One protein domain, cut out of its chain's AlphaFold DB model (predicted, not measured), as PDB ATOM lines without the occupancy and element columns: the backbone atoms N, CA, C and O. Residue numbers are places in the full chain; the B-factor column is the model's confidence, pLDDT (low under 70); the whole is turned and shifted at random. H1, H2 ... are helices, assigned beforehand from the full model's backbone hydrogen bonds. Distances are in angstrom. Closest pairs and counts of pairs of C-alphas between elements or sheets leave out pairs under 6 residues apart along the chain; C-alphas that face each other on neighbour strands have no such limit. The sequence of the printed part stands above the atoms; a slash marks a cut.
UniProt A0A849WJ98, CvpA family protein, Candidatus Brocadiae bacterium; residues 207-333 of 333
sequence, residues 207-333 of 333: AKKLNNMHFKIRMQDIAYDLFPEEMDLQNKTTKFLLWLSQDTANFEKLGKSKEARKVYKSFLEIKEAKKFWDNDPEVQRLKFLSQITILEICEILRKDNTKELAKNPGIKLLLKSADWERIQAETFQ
ATOM      1  N   ALA A 207      -7.028  30.070 -24.094       54.78
ATOM      2  CA  ALA A 207      -7.613  29.024 -23.261       54.78
ATOM      3  C   ALA A 207      -6.607  28.507 -22.232       54.78
ATOM      4  O   ALA A 207      -6.988  28.280 -21.093       54.78
ATOM      5  N   LYS A 208      -5.315  28.416 -22.572       62.66
ATOM      6  CA  LYS A 208      -4.253  28.101 -21.607       62.66
ATOM      7  C   LYS A 208      -4.179  29.157 -20.500       62.66
ATOM      8  O   LYS A 208      -4.108  28.807 -19.327       62.66
ATOM      9  N   LYS A 209      -4.259  30.450 -20.843       65.88
ATOM     10  CA  LYS A 209      -4.329  31.550 -19.861       65.88
ATOM     11  C   LYS A 209      -5.595  31.477 -19.003       65.88
ATOM     12  O   LYS A 209      -5.500  31.652 -17.792       65.88
ATOM     13  N   LEU A 210      -6.751  31.189 -19.603       62.06
ATOM     14  CA  LEU A 210      -8.038  31.089 -18.903       62.06
ATOM     15  C   LEU A 210      -8.085  29.861 -17.983       62.06
ATOM     16  O   LEU A 210      -8.505  29.961 -16.835       62.06
ATOM     17  N   ASN A 211      -7.565  28.725 -18.446       65.50
ATOM     18  CA  ASN A 211      -7.440  27.496 -17.674       65.50
ATOM     19  C   ASN A 211      -6.461  27.682 -16.505       65.50
ATOM     20  O   ASN A 211      -6.792  27.365 -15.370       65.50
ATOM     21  N   ASN A 212      -5.305  28.313 -16.739       71.50
ATOM     22  CA  ASN A 212      -4.369  28.675 -15.671       71.50
ATOM     23  C   ASN A 212      -5.006  29.617 -14.637       71.50
ATOM     24  O   ASN A 212      -4.745  29.482 -13.442       71.50
ATOM     25  N   MET A 213      -5.843  30.561 -15.077       72.25
ATOM     26  CA  MET A 213      -6.594  31.438 -14.177       72.25
ATOM     27  C   MET A 213      -7.613  30.643 -13.350       72.25
ATOM     28  O   MET A 213      -7.655  30.811 -12.134       72.25
ATOM     29  N   HIS A 214      -8.377  29.740 -13.968       74.25
ATOM     30  CA  HIS A 214      -9.319  28.871 -13.259       74.25
ATOM     31  C   HIS A 214      -8.630  27.936 -12.269       74.25
ATOM     32  O   HIS A 214      -9.089  27.823 -11.134       74.25
ATOM     33  N   PHE A 215      -7.517  27.307 -12.655       78.44
ATOM     34  CA  PHE A 215      -6.715  26.502 -11.739       78.44
ATOM     35  C   PHE A 215      -6.200  27.349 -10.582       78.44
ATOM     36  O   PHE A 215      -6.350  26.943  -9.436       78.44
ATOM     37  N   LYS A 216      -5.682  28.554 -10.841       81.38
ATOM     38  CA  LYS A 216      -5.237  29.468  -9.784       81.38
ATOM     39  C   LYS A 216      -6.346  29.796  -8.791       81.38
ATOM     40  O   LYS A 216      -6.112  29.652  -7.597       81.38
ATOM     41  N   ILE A 217      -7.528  30.178  -9.272       76.38
ATOM     42  CA  ILE A 217      -8.684  30.468  -8.412       76.38
ATOM     43  C   ILE A 217      -9.065  29.218  -7.610       76.38
ATOM     44  O   ILE A 217      -9.152  29.270  -6.390       76.38
ATOM     45  N   ARG A 218      -9.186  28.059  -8.270       81.88
ATOM     46  CA  ARG A 218      -9.545  26.797  -7.610       81.88
ATOM     47  C   ARG A 218      -8.540  26.398  -6.522       81.88
ATOM     48  O   ARG A 218      -8.968  25.959  -5.459       81.88
ATOM     49  N   MET A 219      -7.236  26.550  -6.764       86.62
ATOM     50  CA  MET A 219      -6.202  26.252  -5.764       86.62
ATOM     51  C   MET A 219      -6.216  27.246  -4.605       86.62
ATOM     52  O   MET A 219      -6.001  26.836  -3.467       86.62
ATOM     53  N   GLN A 220      -6.500  28.524  -4.877       82.38
ATOM     54  CA  GLN A 220      -6.683  29.534  -3.836       82.38
ATOM     55  C   GLN A 220      -7.883  29.207  -2.946       82.38
ATOM     56  O   GLN A 220      -7.735  29.233  -1.729       82.38
ATOM     57  N   ASP A 221      -9.020  28.818  -3.530       80.38
ATOM     58  CA  ASP A 221     -10.212  28.418  -2.771       80.38
ATOM     59  C   ASP A 221      -9.922  27.212  -1.868       80.38
ATOM     60  O   ASP A 221     -10.283  27.204  -0.697       80.38
ATOM     61  N   ILE A 222      -9.227  26.193  -2.391       86.31
ATOM     62  CA  ILE A 222      -8.847  25.006  -1.608       86.31
ATOM     63  C   ILE A 222      -7.907  25.391  -0.464       86.31
ATOM     64  O   ILE A 222      -8.084  24.941   0.664       86.31
ATOM     65  N   ALA A 223      -6.907  26.228  -0.739       89.75
ATOM     66  CA  ALA A 223      -5.963  26.675   0.274       89.75
ATOM     67  C   ALA A 223      -6.644  27.524   1.362       89.75
ATOM     68  O   ALA A 223      -6.321  27.373   2.539       89.75
ATOM     69  N   TYR A 224      -7.597  28.377   0.977       87.06
ATOM     70  CA  TYR A 224      -8.422  29.157   1.897       87.06
ATOM     71  C   TYR A 224      -9.287  28.249   2.779       87.06
ATOM     72  O   TYR A 224      -9.274  28.395   3.998       87.06
ATOM     73  N   ASP A 225      -9.961  27.265   2.182       85.88
ATOM     74  CA  ASP A 225     -10.791  26.295   2.899       85.88
ATOM     75  C   ASP A 225      -9.992  25.459   3.911       85.88
ATOM     76  O   ASP A 225     -10.489  25.153   4.997       85.88
ATOM     77  N   LEU A 226      -8.761  25.070   3.561       89.25
ATOM     78  CA  LEU A 226      -7.891  24.291   4.444       89.25
ATOM     79  C   LEU A 226      -7.312  25.149   5.577       89.25
ATOM     80  O   LEU A 226      -7.160  24.665   6.701       89.25
ATOM     81  N   PHE A 227      -6.990  26.414   5.298       93.62
ATOM     82  CA  PHE A 227      -6.231  27.275   6.208       93.62
ATOM     83  C   PHE A 227      -6.803  28.697   6.294       93.62
ATOM     84  O   PHE A 227      -6.089  29.649   5.979       93.62
ATOM     85  N   PRO A 228      -8.050  28.893   6.758       88.56
ATOM     86  CA  PRO A 228      -8.760  30.174   6.642       88.56
ATOM     87  C   PRO A 228      -8.065  31.348   7.350       88.56
ATOM     88  O   PRO A 228      -8.177  32.490   6.911       88.56
ATOM     89  N   GLU A 229      -7.302  31.071   8.407       92.38
ATOM     90  CA  GLU A 229      -6.662  32.085   9.256       92.38
ATOM     91  C   GLU A 229      -5.175  32.330   8.927       92.38
ATOM     92  O   GLU A 229      -4.569  33.252   9.465       92.38
ATOM     93  N   GLU A 230      -4.554  31.526   8.053       92.81
ATOM     94  CA  GLU A 230      -3.098  31.542   7.854       92.81
ATOM     95  C   GLU A 230      -2.688  31.902   6.421       92.81
ATOM     96  O   GLU A 230      -2.412  31.036   5.591       92.81
ATOM     97  N   MET A 231      -2.569  33.203   6.142       91.44
ATOM     98  CA  MET A 231      -2.259  33.718   4.799       91.44
ATOM     99  C   MET A 231      -0.932  33.189   4.212       91.44
ATOM    100  O   MET A 231      -0.856  32.922   3.011       91.44
ATOM    101  N   ASP A 232       0.112  32.992   5.029       92.69
ATOM    102  CA  ASP A 232       1.382  32.409   4.554       92.69
ATOM    103  C   ASP A 232       1.190  30.965   4.060       92.69
ATOM    104  O   ASP A 232       1.659  30.597   2.979       92.69
ATOM    105  N   LEU A 233       0.424  30.161   4.804       92.44
ATOM    106  CA  LEU A 233       0.139  28.776   4.436       92.44
ATOM    107  C   LEU A 233      -0.770  28.693   3.214       92.44
ATOM    108  O   LEU A 233      -0.538  27.851   2.345       92.44
ATOM    109  N   GLN A 234      -1.752  29.594   3.109       91.62
ATOM    110  CA  GLN A 234      -2.593  29.718   1.920       91.62
ATOM    111  C   GLN A 234      -1.739  29.972   0.672       91.62
ATOM    112  O   GLN A 234      -1.878  29.277  -0.337       91.62
ATOM    113  N   ASN A 235      -0.801  30.922   0.751       90.50
ATOM    114  CA  ASN A 235       0.083  31.271  -0.360       90.50
ATOM    115  C   ASN A 235       1.029  30.124  -0.736       90.50
ATOM    116  O   ASN A 235       1.169  29.817  -1.923       90.50
ATOM    117  N   LYS A 236       1.650  29.463   0.250       92.38
ATOM    118  CA  LYS A 236       2.528  28.302   0.022       92.38
ATOM    119  C   LYS A 236       1.770  27.137  -0.608       92.38
ATOM    120  O   LYS A 236       2.197  26.617  -1.637       92.38
ATOM    121  N   THR A 237       0.606  26.797  -0.057       91.50
ATOM    122  CA  THR A 237      -0.251  25.713  -0.559       91.50
ATOM    123  C   THR A 237      -0.731  26.013  -1.976       91.50
ATOM    124  O   THR A 237      -0.617  25.163  -2.853       91.50
ATOM    125  N   THR A 238      -1.176  27.243  -2.247       90.31
ATOM    126  CA  THR A 238      -1.593  27.665  -3.593       90.31
ATOM    127  C   THR A 238      -0.457  27.511  -4.601       90.31
ATOM    128  O   THR A 238      -0.662  26.941  -5.670       90.31
ATOM    129  N   LYS A 239       0.750  28.003  -4.280       90.62
ATOM    130  CA  LYS A 239       1.922  27.886  -5.164       90.62
ATOM    131  C   LYS A 239       2.286  26.427  -5.428       90.62
ATOM    132  O   LYS A 239       2.565  26.074  -6.572       90.62
ATOM    133  N   PHE A 240       2.259  25.591  -4.394       90.19
ATOM    134  CA  PHE A 240       2.573  24.171  -4.508       90.19
ATOM    135  C   PHE A 240       1.554  23.421  -5.375       90.19
ATOM    136  O   PHE A 240       1.940  22.731  -6.317       90.19
ATOM    137  N   LEU A 241       0.255  23.617  -5.130       89.81
ATOM    138  CA  LEU A 241      -0.807  22.999  -5.924       89.81
ATOM    139  C   LEU A 241      -0.812  23.494  -7.376       89.81
ATOM    140  O   LEU A 241      -1.043  22.713  -8.296       89.81
ATOM    141  N   LEU A 242      -0.507  24.776  -7.601       88.44
ATOM    142  CA  LEU A 242      -0.332  25.321  -8.947       88.44
ATOM    143  C   LEU A 242       0.821  24.647  -9.686       88.44
ATOM    144  O   LEU A 242       0.644  24.236 -10.828       88.44
ATOM    145  N   TRP A 243       1.978  24.507  -9.041       89.56
ATOM    146  CA  TRP A 243       3.123  23.805  -9.618       89.56
ATOM    147  C   TRP A 243       2.790  22.338  -9.941       89.56
ATOM    148  O   TRP A 243       3.092  21.867 -11.037       89.56
ATOM    149  N   LEU A 244       2.078  21.643  -9.049       86.31
ATOM    150  CA  LEU A 244       1.582  20.287  -9.304       86.31
ATOM    151  C   LEU A 244       0.602  20.219 -10.483       86.31
ATOM    152  O   LEU A 244       0.606  19.249 -11.233       86.31
ATOM    153  N   SER A 245      -0.225  21.249 -10.672       83.94
ATOM    154  CA  SER A 245      -1.211  21.291 -11.759       83.94
ATOM    155  C   SER A 245      -0.622  21.559 -13.146       83.94
ATOM    156  O   SER A 245      -1.290  21.300 -14.144       83.94
ATOM    157  N   GLN A 246       0.602  22.090 -13.226       82.88
ATOM    158  CA  GLN A 246       1.209  22.495 -14.499       82.88
ATOM    159  C   GLN A 246       1.730  21.318 -15.328       82.88
ATOM    160  O   GLN A 246       1.723  21.403 -16.555       82.88
ATOM    161  N   ASP A 247       2.187  20.248 -14.677       80.88
ATOM    162  CA  ASP A 247       2.725  19.055 -15.330       80.88
ATOM    163  C   ASP A 247       2.399  17.819 -14.481       80.88
ATOM    164  O   ASP A 247       2.816  17.724 -13.327       80.88
ATOM    165  N   THR A 248       1.665  16.857 -15.043       75.25
ATOM    166  CA  THR A 248       1.327  15.607 -14.345       75.25
ATOM    167  C   THR A 248       2.569  14.791 -13.996       75.25
ATOM    168  O   THR A 248       2.564  14.086 -12.987       75.25
ATOM    169  N   ALA A 249       3.675  14.947 -14.734       81.56
ATOM    170  CA  ALA A 249       4.945  14.312 -14.395       81.56
ATOM    171  C   ALA A 249       5.520  14.820 -13.060       81.56
ATOM    172  O   ALA A 249       6.307  14.112 -12.425       81.56
ATOM    173  N   ASN A 250       5.121  16.010 -12.588       84.25
ATOM    174  CA  ASN A 250       5.548  16.525 -11.285       84.25
ATOM    175  C   ASN A 250       5.085  15.622 -10.135       84.25
ATOM    176  O   ASN A 250       5.805  15.501  -9.145       84.25
ATOM    177  N   PHE A 251       3.953  14.921 -10.275       81.50
ATOM    178  CA  PHE A 251       3.490  13.954  -9.273       81.50
ATOM    179  C   PHE A 251       4.404  12.738  -9.159       81.50
ATOM    180  O   PHE A 251       4.786  12.353  -8.054       81.50
ATOM    181  N   GLU A 252       4.809  12.159 -10.287       81.69
ATOM    182  CA  GLU A 252       5.736  11.023 -10.292       81.69
ATOM    183  C   GLU A 252       7.112  11.421  -9.747       81.69
ATOM    184  O   GLU A 252       7.754  10.674  -9.000       81.69
ATOM    185  N   LYS A 253       7.556  12.635 -10.087       87.00
ATOM    186  CA  LYS A 253       8.812  13.205  -9.599       87.00
ATOM    187  C   LYS A 253       8.759  13.514  -8.106       87.00
ATOM    188  O   LYS A 253       9.773  13.340  -7.431       87.00
ATOM    189  N   LEU A 254       7.598  13.877  -7.554       87.25
ATOM    190  CA  LEU A 254       7.445  14.162  -6.124       87.25
ATOM    191  C   LEU A 254       7.878  12.976  -5.255       87.25
ATOM    192  O   LEU A 254       8.575  13.149  -4.258       87.25
ATOM    193  N   GLY A 255       7.551  11.753  -5.686       83.62
ATOM    194  CA  GLY A 255       7.982  10.523  -5.022       83.62
ATOM    195  C   GLY A 255       9.501  10.307  -5.023       83.62
ATOM    196  O   GLY A 255       9.998   9.485  -4.250       83.62
ATOM    197  N   LYS A 256      10.262  11.023  -5.860       87.44
ATOM    198  CA  LYS A 256      11.733  10.968  -5.937       87.44
ATOM    199  C   LYS A 256      12.420  12.031  -5.071       87.44
ATOM    200  O   LYS A 256      13.558  11.797  -4.667       87.44
ATOM    201  N   SER A 257      11.739  13.129  -4.725       92.94
ATOM    202  CA  SER A 257      12.299  14.178  -3.860       92.94
ATOM    203  C   SER A 257      12.585  13.647  -2.449       92.94
ATOM    204  O   SER A 257      11.763  12.975  -1.817       92.94
ATOM    205  N   LYS A 258      13.781  13.955  -1.940       93.19
ATOM    206  CA  LYS A 258      14.211  13.599  -0.585       93.19
ATOM    207  C   LYS A 258      13.436  14.407   0.447       93.19
ATOM    208  O   LYS A 258      12.992  13.830   1.441       93.19
ATOM    209  N   GLU A 259      13.242  15.700   0.197       92.69
ATOM    210  CA  GLU A 259      12.487  16.566   1.104       92.69
ATOM    211  C   GLU A 259      11.005  16.163   1.148       92.69
ATOM    212  O   GLU A 259      10.454  15.996   2.234       92.69
ATOM    213  N   ALA A 260      10.381  15.855   0.004       90.81
ATOM    214  CA  ALA A 260       8.996  15.374  -0.023       90.81
ATOM    215  C   ALA A 260       8.822  14.059   0.762       90.81
ATOM    216  O   ALA A 260       7.877  13.910   1.539       90.81
ATOM    217  N   ARG A 261       9.770  13.117   0.633       91.94
ATOM    218  CA  ARG A 261       9.776  11.869   1.422       91.94
ATOM    219  C   ARG A 261       9.927  12.123   2.917       91.94
ATOM    220  O   ARG A 261       9.334  11.397   3.711       91.94
ATOM    221  N   LYS A 262      10.734  13.112   3.308       94.31
ATOM    222  CA  LYS A 262      10.912  13.505   4.709       94.31
ATOM    223  C   LYS A 262       9.615  14.085   5.272       94.31
ATOM    224  O   LYS A 262       9.153  13.597   6.298       94.31
ATOM    225  N   VAL A 263       8.991  15.027   4.561       92.69
ATOM    226  CA  VAL A 263       7.689  15.602   4.937       92.69
ATOM    227  C   VAL A 263       6.629  14.507   5.062       92.69
ATOM    228  O   VAL A 263       5.915  14.464   6.058       92.69
ATOM    229  N   TYR A 264       6.566  13.566   4.116       91.75
ATOM    230  CA  TYR A 264       5.631  12.439   4.179       91.75
ATOM    231  C   TYR A 264       5.874  11.516   5.385       91.75
ATOM    232  O   TYR A 264       4.924  11.100   6.045       91.75
ATOM    233  N   LYS A 265       7.134  11.211   5.724       93.88
ATOM    234  CA  LYS A 265       7.452  10.423   6.927       93.88
ATOM    235  C   LYS A 265       6.998  11.136   8.200       93.88
ATOM    236  O   LYS A 265       6.300  10.527   9.000       93.88
ATOM    237  N   SER A 266       7.314  12.422   8.337       94.38
ATOM    238  CA  SER A 266       6.870  13.233   9.476       94.38
ATOM    239  C   SER A 266       5.348  13.400   9.523       94.38
ATOM    240  O   SER A 266       4.769  13.457  10.602       94.38
ATOM    241  N   PHE A 267       4.669  13.406   8.373       93.19
ATOM    242  CA  PHE A 267       3.207  13.368   8.311       93.19
ATOM    243  C   PHE A 267       2.650  12.065   8.903       93.19
ATOM    244  O   PHE A 267       1.716  12.109   9.697       93.19
ATOM    245  N   LEU A 268       3.247  10.910   8.588       92.94
ATOM    246  CA  LEU A 268       2.826   9.610   9.132       92.94
ATOM    247  C   LEU A 268       3.163   9.406  10.619       92.94
ATOM    248  O   LEU A 268       2.602   8.510  11.252       92.94
ATOM    249  N   GLU A 269       4.064  10.208  11.184       95.06
ATOM    250  CA  GLU A 269       4.349  10.216  12.625       95.06
ATOM    251  C   GLU A 269       3.215  10.878  13.429       95.06
ATOM    252  O   GLU A 269       3.020  10.557  14.603       95.06
ATOM    253  N   ILE A 270       2.409  11.742  12.799       94.62
ATOM    254  CA  ILE A 270       1.229  12.354  13.419       94.62
ATOM    255  C   ILE A 270       0.101  11.315  13.461       94.62
ATOM    256  O   ILE A 270      -0.402  10.865  12.429       94.62
ATOM    257  N   LYS A 271      -0.325  10.930  14.669       93.31
ATOM    258  CA  LYS A 271      -1.283   9.834  14.896       93.31
ATOM    259  C   LYS A 271      -2.606  10.035  14.150       93.31
ATOM    260  O   LYS A 271      -3.121   9.086  13.558       93.31
ATOM    261  N   GLU A 272      -3.147  11.251  14.160       91.38
ATOM    262  CA  GLU A 272      -4.394  11.598  13.471       91.38
ATOM    263  C   GLU A 272      -4.241  11.511  11.948       91.38
ATOM    264  O   GLU A 272      -5.118  10.974  11.272       91.38
ATOM    265  N   ALA A 273      -3.103  11.964  11.417       90.12
ATOM    266  CA  ALA A 273      -2.795  11.917   9.992       90.12
ATOM    267  C   ALA A 273      -2.605  10.482   9.493       90.12
ATOM    268  O   ALA A 273      -3.156  10.108   8.460       90.12
ATOM    269  N   LYS A 274      -1.906   9.643  10.268       92.44
ATOM    270  CA  LYS A 274      -1.780   8.212   9.978       92.44
ATOM    271  C   LYS A 274      -3.139   7.516   9.986       92.44
ATOM    272  O   LYS A 274      -3.458   6.780   9.058       92.44
ATOM    273  N   LYS A 275      -3.972   7.793  10.996       92.31
ATOM    274  CA  LYS A 275      -5.333   7.245  11.074       92.31
ATOM    275  C   LYS A 275      -6.175   7.667   9.867       92.31
ATOM    276  O   LYS A 275      -6.918   6.843   9.348       92.31
ATOM    277  N   PHE A 276      -6.072   8.917   9.426       89.56
ATOM    278  CA  PHE A 276      -6.750   9.395   8.223       89.56
ATOM    279  C   PHE A 276      -6.258   8.669   6.963       89.56
ATOM    280  O   PHE A 276      -7.068   8.140   6.206       89.56
ATOM    281  N   TRP A 277      -4.938   8.560   6.788       89.38
ATOM    282  CA  TRP A 277      -4.313   7.892   5.644       89.38
ATOM    283  C   TRP A 277      -4.685   6.408   5.527       89.38
ATOM    284  O   TRP A 277      -4.900   5.895   4.428       89.38
ATOM    285  N   ASP A 278      -4.773   5.713   6.660       90.19
ATOM    286  CA  ASP A 278      -5.068   4.282   6.689       90.19
ATOM    287  C   ASP A 278      -6.570   3.978   6.556       90.19
ATOM    288  O   ASP A 278      -6.911   2.898   6.083       90.19
ATOM    289  N   ASN A 279      -7.470   4.901   6.918       90.38
ATOM    290  CA  ASN A 279      -8.917   4.636   6.938       90.38
ATOM    291  C   ASN A 279      -9.711   5.245   5.772       90.38
ATOM    292  O   ASN A 279     -10.829   4.792   5.533       90.38
ATOM    293  N   ASP A 280      -9.190   6.249   5.059       87.38
ATOM    294  CA  ASP A 280      -9.910   6.857   3.931       87.38
ATOM    295  C   ASP A 280      -9.512   6.187   2.595       87.38
ATOM    296  O   ASP A 280      -8.375   6.349   2.134       87.38
ATOM    297  N   PRO A 281     -10.417   5.425   1.949       85.06
ATOM    298  CA  PRO A 281     -10.103   4.680   0.732       85.06
ATOM    299  C   PRO A 281      -9.739   5.589  -0.446       85.06
ATOM    300  O   PRO A 281      -8.973   5.173  -1.311       85.06
ATOM    301  N   GLU A 282     -10.233   6.829  -0.495       83.38
ATOM    302  CA  GLU A 282      -9.881   7.758  -1.571       83.38
ATOM    303  C   GLU A 282      -8.493   8.359  -1.373       83.38
ATOM    304  O   GLU A 282      -7.735   8.487  -2.332       83.38
ATOM    305  N   VAL A 283      -8.108   8.632  -0.126       84.38
ATOM    306  CA  VAL A 283      -6.737   9.043   0.210       84.38
ATOM    307  C   VAL A 283      -5.759   7.916  -0.098       84.38
ATOM    308  O   VAL A 283      -4.677   8.164  -0.624       84.38
ATOM    309  N   GLN A 284      -6.142   6.658   0.131       85.00
ATOM    310  CA  GLN A 284      -5.313   5.518  -0.257       85.00
ATOM    311  C   GLN A 284      -5.094   5.416  -1.769       85.00
ATOM    312  O   GLN A 284      -4.050   4.901  -2.179       85.00
ATOM    313  N   ARG A 285      -6.005   5.945  -2.602       82.69
ATOM    314  CA  ARG A 285      -5.766   6.023  -4.050       82.69
ATOM    315  C   ARG A 285      -4.531   6.878  -4.354       82.69
ATOM    316  O   ARG A 285      -3.835   6.567  -5.316       82.69
ATOM    317  N   LEU A 286      -4.175   7.857  -3.506       80.25
ATOM    318  CA  LEU A 286      -2.940   8.654  -3.637       80.25
ATOM    319  C   LEU A 286      -1.662   7.810  -3.575       80.25
ATOM    320  O   LEU A 286      -0.611   8.293  -3.976       80.25
ATOM    321  N   LYS A 287      -1.708   6.547  -3.129       80.06
ATOM    322  CA  LYS A 287      -0.566   5.621  -3.250       80.06
ATOM    323  C   LYS A 287      -0.246   5.293  -4.713       80.06
ATOM    324  O   LYS A 287       0.905   5.009  -5.036       80.06
ATOM    325  N   PHE A 288      -1.240   5.368  -5.593       78.88
ATOM    326  CA  PHE A 288      -1.124   5.130  -7.029       78.88
ATOM    327  C   PHE A 288      -1.046   6.463  -7.783       78.88
ATOM    328  O   PHE A 288      -1.873   6.760  -8.642       78.88
ATOM    329  N   LEU A 289      -0.036   7.279  -7.448       69.81
ATOM    330  CA  LEU A 289       0.152   8.630  -8.004       69.81
ATOM    331  C   LEU A 289       0.157   8.675  -9.542       69.81
ATOM    332  O   LEU A 289      -0.250   9.681 -10.108       69.81
ATOM    333  N   SER A 290       0.574   7.599 -10.218       68.44
ATOM    334  CA  SER A 290       0.596   7.511 -11.687       68.44
ATOM    335  C   SER A 290      -0.788   7.398 -12.338       68.44
ATOM    336  O   SER A 290      -0.899   7.521 -13.555       68.44
ATOM    337  N   GLN A 291      -1.843   7.149 -11.560       74.88
ATOM    338  CA  GLN A 291      -3.209   6.942 -12.059       74.88
ATOM    339  C   GLN A 291      -4.181   8.048 -11.639       74.88
ATOM    340  O   GLN A 291      -5.355   7.985 -11.996       74.88
ATOM    341  N   ILE A 292      -3.715   9.036 -10.875       76.56
ATOM    342  CA  ILE A 292      -4.557  10.094 -10.326       76.56
ATOM    343  C   ILE A 292      -4.340  11.402 -11.070       76.56
ATOM    344  O   ILE A 292      -3.217  11.859 -11.286       76.56
ATOM    345  N   THR A 293      -5.448  12.043 -11.409       79.81
ATOM    346  CA  THR A 293      -5.465  13.378 -11.995       79.81
ATOM    347  C   THR A 293      -5.362  14.462 -10.916       79.81
ATOM    348  O   THR A 293      -5.807  14.295  -9.781       79.81
ATOM    349  N   ILE A 294      -4.836  15.639 -11.276       79.50
ATOM    350  CA  ILE A 294      -4.812  16.805 -10.370       79.50
ATOM    351  C   ILE A 294      -6.218  17.182  -9.868       79.50
ATOM    352  O   ILE A 294      -6.365  17.671  -8.748       79.50
ATOM    353  N   LEU A 295      -7.252  16.944 -10.683       76.88
ATOM    354  CA  LEU A 295      -8.642  17.212 -10.323       76.88
ATOM    355  C   LEU A 295      -9.103  16.312  -9.176       76.88
ATOM    356  O   LEU A 295      -9.632  16.830  -8.197       76.88
ATOM    357  N   GLU A 296      -8.821  15.013  -9.242       82.19
ATOM    358  CA  GLU A 296      -9.149  14.075  -8.161       82.19
ATOM    359  C   GLU A 296      -8.432  14.445  -6.854       82.19
ATOM    360  O   GLU A 296      -9.016  14.372  -5.777       82.19
ATOM    361  N   ILE A 297      -7.191  14.937  -6.925       84.06
ATOM    362  CA  ILE A 297      -6.461  15.420  -5.738       84.06
ATOM    363  C   ILE A 297      -7.144  16.648  -5.145       84.06
ATOM    364  O   ILE A 297      -7.311  16.738  -3.931       84.06
ATOM    365  N   CYS A 298      -7.574  17.585  -5.988       82.69
ATOM    366  CA  CYS A 298      -8.334  18.748  -5.540       82.69
ATOM    367  C   CYS A 298      -9.652  18.349  -4.869       82.69
ATOM    368  O   CYS A 298     -10.047  18.975  -3.889       82.69
ATOM    369  N   GLU A 299     -10.330  17.323  -5.382       84.38
ATOM    370  CA  GLU A 299     -11.563  16.799  -4.793       84.38
ATOM    371  C   GLU A 299     -11.302  16.147  -3.433       84.38
ATOM    372  O   GLU A 299     -11.994  16.477  -2.469       84.38
ATOM    373  N   ILE A 300     -10.245  15.338  -3.306       87.25
ATOM    374  CA  ILE A 300      -9.815  14.765  -2.021       87.25
ATOM    375  C   ILE A 300      -9.494  15.879  -1.011       87.25
ATOM    376  O   ILE A 300      -9.925  15.819   0.143       87.25
ATOM    377  N   LEU A 301      -8.785  16.930  -1.438       87.19
ATOM    378  CA  LEU A 301      -8.441  18.070  -0.582       87.19
ATOM    379  C   LEU A 301      -9.660  18.896  -0.144       87.19
ATOM    380  O   LEU A 301      -9.605  19.551   0.893       87.19
ATOM    381  N   ARG A 302     -10.766  18.857  -0.895       86.25
ATOM    382  CA  ARG A 302     -12.008  19.578  -0.569       86.25
ATOM    383  C   ARG A 302     -12.917  18.851   0.413       86.25
ATOM    384  O   ARG A 302     -13.868  19.466   0.894       86.25
ATOM    385  N   LYS A 303     -12.659  17.581   0.714       88.75
ATOM    386  CA  LYS A 303     -13.473  16.814   1.659       88.75
ATOM    387  C   LYS A 303     -13.385  17.365   3.076       88.75
ATOM    388  O   LYS A 303     -12.313  17.768   3.525       88.75
ATOM    389  N   ASP A 304     -14.491  17.275   3.811       86.75
ATOM    390  CA  ASP A 304     -14.571  17.744   5.198       86.75
ATOM    391  C   ASP A 304     -13.546  17.057   6.102       86.75
ATOM    392  O   ASP A 304     -12.864  17.732   6.867       86.75
ATOM    393  N   ASN A 305     -13.321  15.751   5.929       88.00
ATOM    394  CA  ASN A 305     -12.296  15.018   6.678       88.00
ATOM    395  C   ASN A 305     -10.886  15.605   6.469       88.00
ATOM    396  O   ASN A 305     -10.095  15.689   7.407       88.00
ATOM    397  N   THR A 306     -10.567  16.045   5.247       88.81
ATOM    398  CA  THR A 306      -9.277  16.676   4.933       88.81
ATOM    399  C   THR A 306      -9.184  18.074   5.540       88.81
ATOM    400  O   THR A 306      -8.137  18.448   6.072       88.81
ATOM    401  N   LYS A 307     -10.289  18.831   5.531       90.19
ATOM    402  CA  LYS A 307     -10.390  20.139   6.197       90.19
ATOM    403  C   LYS A 307     -10.236  20.021   7.711       90.19
ATOM    404  O   LYS A 307      -9.548  20.830   8.324       90.19
ATOM    405  N   GLU A 308     -10.844  19.013   8.325       89.19
ATOM    406  CA  GLU A 308     -10.680  18.719   9.750       89.19
ATOM    407  C   GLU A 308      -9.240  18.345  10.080       89.19
ATOM    408  O   GLU A 308      -8.670  18.866  11.040       89.19
ATOM    409  N   LEU A 309      -8.618  17.513   9.244       91.00
ATOM    410  CA  LEU A 309      -7.221  17.148   9.407       91.00
ATOM    411  C   LEU A 309      -6.303  18.378   9.307       91.00
ATOM    412  O   LEU A 309      -5.425  18.557  10.150       91.00
ATOM    413  N   ALA A 310      -6.545  19.277   8.350       90.69
ATOM    414  CA  ALA A 310      -5.785  20.516   8.166       90.69
ATOM    415  C   ALA A 310      -5.843  21.474   9.377       90.69
ATOM    416  O   ALA A 310      -4.944  22.302   9.561       90.69
ATOM    417  N   LYS A 311      -6.850  21.341  10.253       91.44
ATOM    418  CA  LYS A 311      -6.925  22.102  11.513       91.44
ATOM    419  C   LYS A 311      -5.914  21.619  12.561       91.44
ATOM    420  O   LYS A 311      -5.621  22.380  13.484       91.44
ATOM    421  N   ASN A 312      -5.358  20.410  12.428       94.19
ATOM    422  CA  ASN A 312      -4.400  19.852  13.382       94.19
ATOM    423  C   ASN A 312      -3.107  20.704  13.441       94.19
ATOM    424  O   ASN A 312      -2.470  20.935  12.407       94.19
ATOM    425  N   PRO A 313      -2.669  21.152  14.635       92.19
ATOM    426  CA  PRO A 313      -1.513  22.038  14.774       92.19
ATOM    427  C   PRO A 313      -0.194  21.386  14.338       92.19
ATOM    428  O   PRO A 313       0.668  22.075  13.796       92.19
ATOM    429  N   GLY A 314      -0.044  20.068  14.513       92.44
ATOM    430  CA  GLY A 314       1.132  19.328  14.053       92.44
ATOM    431  C   GLY A 314       1.264  19.352  12.532       92.44
ATOM    432  O   GLY A 314       2.356  19.545  12.006       92.44
ATOM    433  N   ILE A 315       0.139  19.261  11.820       92.06
ATOM    434  CA  ILE A 315       0.111  19.327  10.353       92.06
ATOM    435  C   ILE A 315       0.403  20.745   9.876       92.06
ATOM    436  O   ILE A 315       1.209  20.923   8.966       92.06
ATOM    437  N   LYS A 316      -0.169  21.763  10.527       92.50
ATOM    438  CA  LYS A 316       0.154  23.164  10.223       92.50
ATOM    439  C   LYS A 316       1.646  23.448  10.396       92.50
ATOM    440  O   LYS A 316       2.259  24.027   9.506       92.50
ATOM    441  N   LEU A 317       2.246  23.018  11.509       93.19
ATOM    442  CA  LEU A 317       3.682  23.188  11.760       93.19
ATOM    443  C   LEU A 317       4.532  22.464  10.714       93.19
ATOM    444  O   LEU A 317       5.465  23.059  10.173       93.19
ATOM    445  N   LEU A 318       4.170  21.225  10.376       92.75
ATOM    446  CA  LEU A 318       4.850  20.454   9.342       92.75
ATOM    447  C   LEU A 318       4.821  21.185   7.992       92.75
ATOM    448  O   LEU A 318       5.874  21.404   7.397       92.75
ATOM    449  N   LEU A 319       3.645  21.636   7.547       91.62
ATOM    450  CA  LEU A 319       3.477  22.357   6.280       91.62
ATOM    451  C   LEU A 319       4.174  23.727   6.271       91.62
ATOM    452  O   LEU A 319       4.665  24.154   5.226       91.62
ATOM    453  N   LYS A 320       4.261  24.411   7.422       92.19
ATOM    454  CA  LYS A 320       5.041  25.654   7.563       92.19
ATOM    455  C   LYS A 320       6.534  25.411   7.399       92.19
ATOM    456  O   LYS A 320       7.207  26.237   6.785       92.19
ATOM    457  N   SER A 321       7.021  24.309   7.972       91.81
ATOM    458  CA  SER A 321       8.436  23.925   7.973       91.81
ATOM    459  C   SER A 321       8.906  23.280   6.668       91.81
ATOM    460  O   SER A 321      10.110  23.188   6.440       91.81
ATOM    461  N   ALA A 322       7.974  22.833   5.823       92.19
ATOM    462  CA  ALA A 322       8.287  22.209   4.550       92.19
ATOM    463  C   ALA A 322       8.924  23.217   3.582       92.19
ATOM    464  O   ALA A 322       8.370  24.284   3.302       92.19
ATOM    465  N   ASP A 323      10.087  22.850   3.047       92.25
ATOM    466  CA  ASP A 323      10.800  23.633   2.043       92.25
ATOM    467  C   ASP A 323      10.286  23.281   0.640       92.25
ATOM    468  O   ASP A 323      10.789  22.390  -0.053       92.25
ATOM    469  N   TRP A 324       9.217  23.967   0.238       89.12
ATOM    470  CA  TRP A 324       8.552  23.754  -1.047       89.12
ATOM    471  C   TRP A 324       9.457  24.061  -2.244       89.12
ATOM    472  O   TRP A 324       9.337  23.403  -3.278       89.12
ATOM    473  N   GLU A 325      10.373  25.023  -2.112       88.88
ATOM    474  CA  GLU A 325      11.311  25.393  -3.176       88.88
ATOM    475  C   GLU A 325      12.341  24.286  -3.390       88.88
ATOM    476  O   GLU A 325      12.627  23.912  -4.529       88.88
ATOM    477  N   ARG A 326      12.826  23.681  -2.302       91.69
ATOM    478  CA  ARG A 326      13.699  22.510  -2.377       91.69
ATOM    479  C   ARG A 326      13.007  21.299  -2.991       91.69
ATOM    480  O   ARG A 326      13.620  20.620  -3.811       91.69
ATOM    481  N   ILE A 327      11.742  21.041  -2.640       90.00
ATOM    482  CA  ILE A 327      10.957  19.968  -3.274       90.00
ATOM    483  C   ILE A 327      10.896  20.197  -4.787       90.00
ATOM    484  O   ILE A 327      11.198  19.285  -5.553       90.00
ATOM    485  N   GLN A 328      10.577  21.419  -5.222       88.38
ATOM    486  CA  GLN A 328      10.535  21.765  -6.643       88.38
ATOM    487  C   GLN A 328      11.903  21.574  -7.311       88.38
ATOM    488  O   GLN A 328      11.993  20.899  -8.335       88.38
ATOM    489  N   ALA A 329      12.981  22.085  -6.715       89.50
ATOM    490  CA  ALA A 329      14.334  21.961  -7.257       89.50
ATOM    491  C   ALA A 329      14.778  20.496  -7.428       89.50
ATOM    492  O   ALA A 329      15.322  20.137  -8.471       89.50
ATOM    493  N   GLU A 330      14.496  19.636  -6.443       89.06
ATOM    494  CA  GLU A 330      14.830  18.205  -6.488       89.06
ATOM    495  C   GLU A 330      14.036  17.432  -7.551       89.06
ATOM    496  O   GLU A 330      14.473  16.370  -7.980       89.06
ATOM    497  N   THR A 331      12.881  17.944  -7.984       85.62
ATOM    498  CA  THR A 331      12.072  17.314  -9.042       85.62
ATOM    499  C   THR A 331      12.461  17.718 -10.468       85.62
ATOM    500  O   THR A 331      12.027  17.063 -11.416       85.62
ATOM    501  N   PHE A 332      13.264  18.772 -10.649       80.75
ATOM    502  CA  PHE A 332      13.769  19.180 -11.969       80.75
ATOM    503  C   PHE A 332      15.048  18.443 -12.397       80.75
ATOM    504  O   PHE A 332      15.383  18.482 -13.581       80.75
ATOM    505  N   GLN A 333      15.740  17.796 -11.453       63.88
ATOM    506  CA  GLN A 333      16.916  16.945 -11.680       63.88
ATOM    507  C   GLN A 333      16.494  15.508 -11.992       63.88
ATOM    508  O   GLN A 333      17.171  14.882 -12.836       63.88
TER     509      GLN A 333
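Overview. This is residues 207 to 333 of the 333 residues of the protein "CvpA family protein" of Candidatus Brocadiae bacterium (UniProt A0A849WJ98). A compact body of helices, mostly short, has a long helical hairpin, H1 and H2, along one side, and the first end of H1 reaches out at one end of the longest axis. From H2 the chain winds round through short helices, with H5 to H8 on the H1 side of the body and H3, H4, H9 and H10 on the other, and H9 and H10 come back near H2. The printed part has 127 residues with ten named helices, H1 to H10 in chain order, and no named strand; the class is all helix. The whole is compact, with a radius of gyration of the C-alphas of 14.0 A, and spans 43 by 33 by 28 A.

Along the chain. H1, residues 207 to 226, begins at C-alpha 207 (-7.613, 29.024, -23.261) and is 28.1 A long. H2, residues 231 to 246, is 22.6 A long. H3 is residues 249 to 254, and H4, residues 258 to 269, is 16.8 A long, beginning at C-alpha 258 (14.211, 13.599, -0.585). Then come H5, residues 271 to 279, H6, residues 281 to 285, H7, residues 294 to 302, and H8, residues 304 to 310. H9 is residues 313 to 321, and H10, residues 324 to 332, ends at C-alpha 332 (13.769, 19.180, -11.969).

Arrangement. H1 and H2 form a helical hairpin, opposite ways at a steep tilt of 40 degrees; their closest C-alphas, of Ala 223 and Gln 234, are 4.8 A apart. With residues 219 to 225 alone, H1 touches H7, closest at the C-alphas of Ile 222 and Arg 302, 6.4 A. With residues 225 to 226 alone it touches H8, about perpendicular at 76 degrees; the closest C-alphas, of Leu 226 and Lys 307, are 5.2 A apart. H2 and H3 touch only at the corner, and only just, with 3 pairs of C-alphas within 8 A. H3 touches H10, Lys 253 to Thr 331, 5.3 A between C-alphas. H4 touches H9 with residues 263 to 267 alone, a shallow tilt of 9 degrees, opposite ways, closest at the C-alphas of Phe 267 and Ile 315, 7.0 A. H5 touches H4 and H6 only at the corner, only just, with 3 pairs of C-alphas within 8 A each. In all ten helices every O i to N i+4 pair is within hydrogen-bond range.

Size, cuts and confidence. The two C-alphas farthest apart, of Ala 207 and Lys 271, are 43.2 A apart. The printed part has no cut and no long link; H6 to H7, with 8 residues between, is short and the others are tight. The mean pLDDT of the printed part is 86.1, and residues 207 to 211, 289 to 290 and 333 are under 70.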